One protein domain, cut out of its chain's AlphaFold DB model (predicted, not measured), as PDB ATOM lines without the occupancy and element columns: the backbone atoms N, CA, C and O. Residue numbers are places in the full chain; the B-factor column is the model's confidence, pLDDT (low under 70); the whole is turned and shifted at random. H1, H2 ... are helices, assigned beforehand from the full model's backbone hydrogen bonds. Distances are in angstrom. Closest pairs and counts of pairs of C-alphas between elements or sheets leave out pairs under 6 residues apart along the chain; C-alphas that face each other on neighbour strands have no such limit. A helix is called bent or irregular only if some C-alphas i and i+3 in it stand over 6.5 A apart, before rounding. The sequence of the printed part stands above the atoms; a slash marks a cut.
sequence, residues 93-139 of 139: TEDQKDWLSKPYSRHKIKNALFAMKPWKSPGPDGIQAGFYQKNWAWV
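This is residues 93 to 139 of the 139 residues of an uncharacterized protein of Chenopodium quinoa (UniProt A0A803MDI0). A small body of two short helices, H2 and H3, set steeply to each other, has a free arm, residues 93 to 105, that sticks out from it and makes the length of the whole. H3 packs on H2 near the last residues of H2, a long loop of residues 116 to 128 swings out between the two, and H1 sits in the arm, away from both. The printed part has 47 residues with three named helices, in the order H1, H2, H3 along the chain, and no named strand; its class is all helix. It is loose, with a radius of gyration of the C-alphas of 13.7 A, and elongated, with spans of 38 by 22 by 17 A.

H2, residues 106 to 115, is the longest helix by residues. It touches H3, residues 129 to 134, with 5 pairs of C-alphas within 8 A. The closest C-alphas of the two are those of Phe 114 and Gln 133, 6.2 A apart. Their lines stand at a steep tilt of 65 degrees, and they run opposite ways; their centres are 11.2 A apart. H1, residues 94 to 101, touches no helix: it is apart from H2, which follows it in the chain, and apart from H3. In the backbones of H1, H2 and H3, every pair of O of residue i and N of residue i+4 is within hydrogen-bond range.

H2 has 10 residues and measures 14.2 A from its first to its last C-alpha, from Arg 106 at (31.291, 22.438, 12.653) to Ala 115 at (23.779, 11.910, 18.558). H1 has 8 residues and measures 10.4 A; its first C-alpha, that of Glu 94, is at (18.599, 39.011, 24.916). H3 has 6 residues and measures 8.8 A; its last C-alpha, that of Lys 134, is at (31.712, 7.268, 9.097). No helix is bent or irregular.

The two C-alphas farthest apart are those of Thr 93 and Gly 126, at 38.6 A. Residues 93 to 105, of which 94 to 101 belong to H1, stand free; without them the body has 34 residues, spans 23 by 18 by 15 A and has a radius of gyration of 9.2 A. The link from H1 to H2 is tight, with 4 residues, and the link from H2 to H3 is long, with 13 residues, 116 to 128, whose C-alphas lie 8 to 16 A from the mean of all C-alphas. The printed part has no cut and ends at Val 139, the chain's last residue. The mean pLDDT of the printed part of this model is 89.5, and no printed residue is under 70.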
ATOM      1  N   THR A  93      15.369  35.992  26.921       90.25
ATOM      2  CA  THR A  93      16.328  37.045  27.265       90.25
ATOM      3  C   THR A  93      17.163  37.404  26.041       90.25
ATOM      4  O   THR A  93      17.280  36.618  25.096       90.25
ATOM      5  N   GLU A  94      17.769  38.588  26.046       90.25
ATOM      6  CA  GLU A  94      18.599  39.011  24.916       90.25
ATOM      7  C   GLU A  94      19.773  38.047  24.684       90.25
ATOM      8  O   GLU A  94      20.032  37.653  23.550       90.25
ATOM      9  N   ASP A  95      20.365  37.521  25.759       92.19
ATOM     10  CA  ASP A  95      21.404  36.487  25.686       92.19
ATOM     11  C   ASP A  95      20.913  35.183  25.039       92.19
ATOM     12  O   ASP A  95      21.653  34.521  24.308       92.19
ATOM     13  N   GLN A  96      19.662  34.784  25.296       91.75
ATOM     14  CA  GLN A  96      19.072  33.593  24.683       91.75
ATOM     15  C   GLN A  96      18.812  33.807  23.192       91.75
ATOM     16  O   GLN A  96      19.068  32.900  22.397       91.75
ATOM     17  N   LYS A  97      18.339  34.997  22.801       90.94
ATOM     18  CA  LYS A  97      18.158  35.355  21.386       90.94
ATOM     19  C   LYS A  97      19.491  35.394  20.653       90.94
ATOM     20  O   LYS A  97      19.599  34.806  19.576       90.94
ATOM     21  N   ASP A  98      20.508  36.010  21.251       92.50
ATOM     22  CA  ASP A  98      21.869  36.020  20.713       92.50
ATOM     23  C   ASP A  98      22.402  34.588  20.574       92.50
ATOM     24  O   ASP A  98      22.915  34.196  19.528       92.50
ATOM     25  N   TRP A  99      22.199  33.743  21.589       89.44
ATOM     26  CA  TRP A  99      22.621  32.346  21.536       89.44
ATOM     27  C   TRP A  99      21.932  31.537  20.429       89.44
ATOM     28  O   TRP A  99      22.608  30.759  19.749       89.44
ATOM     29  N   LEU A 100      20.621  31.716  20.236       89.19
ATOM     30  CA  LEU A 100      19.844  31.058  19.178       89.19
ATOM     31  C   LEU A 100      20.210  31.570  17.779       89.19
ATOM     32  O   LEU A 100      20.116  30.812  16.816       89.19
ATOM     33  N   SER A 101      20.663  32.821  17.679       90.62
ATOM     34  CA  SER A 101      21.055  33.463  16.418       90.62
ATOM     35  C   SER A 101      22.498  33.157  16.004       90.62
ATOM     36  O   SER A 101      22.913  33.511  14.899       90.62
ATOM     37  N   LYS A 102      23.286  32.492  16.860       89.75
ATOM     38  CA  LYS A 102      24.679  32.147  16.547       89.75
ATOM     39  C   LYS A 102      24.768  31.231  15.328       89.75
ATOM     40  O   LYS A 102      24.021  30.254  15.238       89.75
ATOM     41  N   PRO A 103      25.752  31.459  14.439       90.12
ATOM     42  CA  PRO A 103      25.975  30.581  13.305       90.12
ATOM     43  C   PRO A 103      26.283  29.154  13.772       90.12
ATOM     44  O   PRO A 103      26.912  28.920  14.814       90.12
ATOM     45  N   TYR A 104      25.850  28.173  12.983       88.12
ATOM     46  CA  TYR A 104      26.156  26.775  13.248       88.12
ATOM     47  C   TYR A 104      27.658  26.532  13.098       88.12
ATOM     48  O   TYR A 104      28.246  26.779  12.050       88.12
ATOM     49  N   SER A 105      28.287  26.015  14.153       91.31
ATOM     50  CA  SER A 105      29.692  25.621  14.105       91.31
ATOM     51  C   SER A 105      29.835  24.163  13.673       91.31
ATOM     52  O   SER A 105      28.989  23.321  13.992       91.31
ATOM     53  N   ARG A 106      30.960  23.826  13.028       92.12
ATOM     54  CA  ARG A 106      31.291  22.438  12.653       92.12
ATOM     55  C   ARG A 106      31.206  21.480  13.846       92.12
ATOM     56  O   ARG A 106      30.762  20.348  13.696       92.12
ATOM     57  N   HIS A 107      31.577  21.946  15.039       91.62
ATOM     58  CA  HIS A 107      31.462  21.171  16.274       91.62
ATOM     59  C   HIS A 107      30.002  20.891  16.665       91.62
ATOM     60  O   HIS A 107      29.665  19.746  16.958       91.62
ATOM     61  N   LYS A 108      29.114  21.896  16.617       90.19
ATOM     62  CA  LYS A 108      27.679  21.703  16.893       90.19
ATOM     63  C   LYS A 108      27.043  20.732  15.895       90.19
ATOM     64  O   LYS A 108      26.315  19.835  16.310       90.19
ATOM     65  N   ILE A 109      27.373  20.872  14.609       92.69
ATOM     66  CA  ILE A 109      26.895  19.972  13.549       92.69
ATOM     67  C   ILE A 109      27.380  18.544  13.813       92.69
ATOM     68  O   ILE A 109      26.575  17.614  13.795       92.69
ATOM     69  N   LYS A 110      28.667  18.367  14.142       94.25
ATOM     70  CA  LYS A 110      29.229  17.060  14.507       94.25
ATOM     71  C   LYS A 110      28.480  16.445  15.686       94.25
ATOM     72  O   LYS A 110      28.049  15.302  15.601       94.25
ATOM     73  N   ASN A 111      28.295  17.186  16.773       94.19
ATOM     74  CA  ASN A 111      27.639  16.659  17.969       94.19
ATOM     75  C   ASN A 111      26.199  16.227  17.678       94.19
ATOM     76  O   ASN A 111      25.806  15.122  18.045       94.19
ATOM     77  N   ALA A 112      25.438  17.063  16.967       92.94
ATOM     78  CA  ALA A 112      24.079  16.732  16.557       92.94
ATOM     79  C   ALA A 112      24.048  15.478  15.671       92.94
ATOM     80  O   ALA A 112      23.267  14.563  15.926       92.94
ATOM     81  N   LEU A 113      24.935  15.393  14.676       92.88
ATOM     82  CA  LEU A 113      25.012  14.256  13.765       92.88
ATOM     83  C   LEU A 113      25.379  12.955  14.491       92.88
ATOM     84  O   LEU A 113      24.778  11.916  14.222       92.88
ATOM     85  N   PHE A 114      26.344  12.982  15.409       94.38
ATOM     86  CA  PHE A 114      26.784  11.794  16.151       94.38
ATOM     87  C   PHE A 114      25.804  11.377  17.261       94.38
ATOM     88  O   PHE A 114      25.817  10.217  17.667       94.38
ATOM     89  N   ALA A 115      24.906  12.267  17.695       94.19
ATOM     90  CA  ALA A 115      23.779  11.910  18.558       94.19
ATOM     91  C   ALA A 115      22.676  11.128  17.810       94.19
ATOM     92  O   ALA A 115      21.868  10.431  18.431       94.19
ATOM     93  N   MET A 116      22.627  11.206  16.474       91.00
ATOM     94  CA  MET A 116      21.654  10.464  15.672       91.00
ATOM     95  C   MET A 116      21.976   8.966  15.641       91.00
ATOM     96  O   MET A 116      23.126   8.540  15.528       91.00
ATOM     97  N   LYS A 117      20.934   8.129  15.648       89.44
ATOM     98  CA  LYS A 117      21.103   6.682  15.455       89.44
ATOM     99  C   LYS A 117      21.545   6.404  13.999       89.44
ATOM    100  O   LYS A 117      20.779   6.726  13.089       89.44
ATOM    101  N   PRO A 118      22.693   5.736  13.758       88.00
ATOM    102  CA  PRO A 118      23.350   5.696  12.443       88.00
ATOM    103  C   PRO A 118      22.483   5.146  11.297       88.00
ATOM    104  O   PRO A 118      22.480   5.672  10.190       88.00
ATOM    105  N   TRP A 119      21.732   4.074  11.550       84.44
ATOM    106  CA  TRP A 119      21.025   3.306  10.513       84.44
ATOM    107  C   TRP A 119      19.500   3.436  10.633       84.44
ATOM    108  O   TRP A 119      18.767   2.449  10.527       84.44
ATOM    109  N   LYS A 120      19.020   4.645  10.945       84.62
ATOM    110  CA  LYS A 120      17.588   4.986  10.924       84.62
ATOM    111  C   LYS A 120      17.132   5.402   9.526       84.62
ATOM    112  O   LYS A 120      17.904   5.333   8.575       84.62
ATOM    113  N   SER A 121      15.842   5.722   9.399       80.56
ATOM    114  CA  SER A 121      15.263   6.180   8.136       80.56
ATOM    115  C   SER A 121      16.107   7.326   7.561       80.56
ATOM    116  O   SER A 121      16.475   8.213   8.334       80.56
ATOM    117  N   PRO A 122      16.454   7.283   6.264       83.62
ATOM    118  CA  PRO A 122      17.178   8.370   5.621       83.62
ATOM    119  C   PRO A 122      16.316   9.633   5.536       83.62
ATOM    120  O   PRO A 122      15.090   9.559   5.667       83.62
ATOM    121  N   GLY A 123      16.971  10.771   5.314       79.31
ATOM    122  CA  GLY A 123      16.291  12.006   4.947       79.31
ATOM    123  C   GLY A 123      15.785  11.975   3.497       79.31
ATOM    124  O   GLY A 123      15.874  10.941   2.825       79.31
ATOM    125  N   PRO A 124      15.270  13.107   2.988       79.25
ATOM    126  CA  PRO A 124      14.865  13.255   1.586       79.25
ATOM    127  C   PRO A 124      15.995  12.977   0.581       79.25
ATOM    128  O   PRO A 124      15.730  12.584  -0.548       79.25
ATOM    129  N   ASP A 125      17.251  13.137   1.010       85.94
ATOM    130  CA  ASP A 125      18.466  12.828   0.246       85.94
ATOM    131  C   ASP A 125      18.713  11.319   0.057       85.94
ATOM    132  O   ASP A 125      19.585  10.918  -0.711       85.94
ATOM    133  N   GLY A 126      17.971  10.461   0.763       87.31
ATOM    134  CA  GLY A 126      18.161   9.013   0.733       87.31
ATOM    135  C   GLY A 126      19.397   8.526   1.498       87.31
ATOM    136  O   GLY A 126      19.650   7.317   1.535       87.31
ATOM    137  N   ILE A 127      20.139   9.418   2.162       87.62
ATOM    138  CA  ILE A 127      21.381   9.096   2.870       87.62
ATOM    139  C   ILE A 127      21.108   9.000   4.375       87.62
ATOM    140  O   ILE A 127      20.320   9.733   4.968       87.62
ATOM    141  N   GLN A 128      21.740   8.026   5.024       89.81
ATOM    142  CA  GLN A 128      21.562   7.773   6.455       89.81
ATOM    143  C   GLN A 128      22.637   8.472   7.279       89.81
ATOM    144  O   GLN A 128      23.787   8.554   6.853       89.81
ATOM    145  N   ALA A 129      22.303   8.870   8.510       91.31
ATOM    146  CA  ALA A 129      23.240   9.518   9.434       91.31
ATOM    147  C   ALA A 129      24.575   8.757   9.581       91.31
ATOM    148  O   ALA A 129      25.640   9.364   9.637       91.31
ATOM    149  N   GLY A 130      24.538   7.422   9.571       91.44
ATOM    150  CA  GLY A 130      25.716   6.564   9.687       91.44
ATOM    151  C   GLY A 130      26.718   6.701   8.543       91.44
ATOM    152  O   GLY A 130      27.905   6.459   8.756       91.44
ATOM    153  N   PHE A 131      26.278   7.111   7.351       91.06
ATOM    154  CA  PHE A 131      27.184   7.450   6.255       91.06
ATOM    155  C   PHE A 131      28.012   8.690   6.606       91.06
ATOM    156  O   PHE A 131      29.240   8.639   6.551       91.06
ATOM    157  N   TYR A 132      27.354   9.766   7.038       92.19
ATOM    158  CA  TYR A 132      28.020  11.013   7.415       92.19
ATOM    159  C   TYR A 132      28.898  10.848   8.663       92.19
ATOM    160  O   TYR A 132      29.985  11.406   8.728       92.19
ATOM    161  N   GLN A 133      28.479  10.031   9.636       93.81
ATOM    162  CA  GLN A 133      29.287   9.725  10.825       93.81
ATOM    163  C   GLN A 133      30.588   8.996  10.465       93.81
ATOM    164  O   GLN A 133      31.647   9.322  10.998       93.81
ATOM    165  N   LYS A 134      30.529   8.020   9.547       93.25
ATOM    166  CA  LYS A 134      31.712   7.268   9.097       93.25
ATOM    167  C   LYS A 134      32.656   8.106   8.242       93.25
ATOM    168  O   LYS A 134      33.865   7.966   8.370       93.25
ATOM    169  N   ASN A 135      32.104   8.969   7.395       93.12
ATOM    170  CA  ASN A 135      32.871   9.790   6.461       93.12
ATOM    171  C   ASN A 135      33.066  11.226   6.964       93.12
ATOM    172  O   ASN A 135      33.393  12.103   6.177       93.12
ATOM    173  N   TRP A 136      32.902  11.482   8.269       93.94
ATOM    174  CA  TRP A 136      32.958  12.837   8.831       93.94
ATOM    175  C   TRP A 136      34.280  13.562   8.552       93.94
ATOM    176  O   TRP A 136      34.315  14.780   8.486       93.94
ATOM    177  N   ALA A 137      35.385  12.834   8.384       91.81
ATOM    178  CA  ALA A 137      36.660  13.453   8.028       91.81
ATOM    179  C   ALA A 137      36.644  14.107   6.628       91.81
ATOM    180  O   ALA A 137      37.463  14.983   6.365       91.81
ATOM    181  N   TRP A 138      35.729  13.684   5.752       84.38
ATOM    182  CA  TRP A 138      35.593  14.130   4.361       84.38
ATOM    183  C   TRP A 138      34.433  15.128   4.185       84.38
ATOM    184  O   TRP A 138      34.266  15.675   3.098       84.38
ATOM    185  N   VAL A 139      33.639  15.342   5.243       73.25
ATOM    186  CA  VAL A 139      32.492  16.266   5.330       73.25
ATOM    187  C   VAL A 139      32.890  17.483   6.154       73.25
ATOM    188  O   VAL A 139      32.751  18.618   5.667       73.25
TER     189      VAL A 139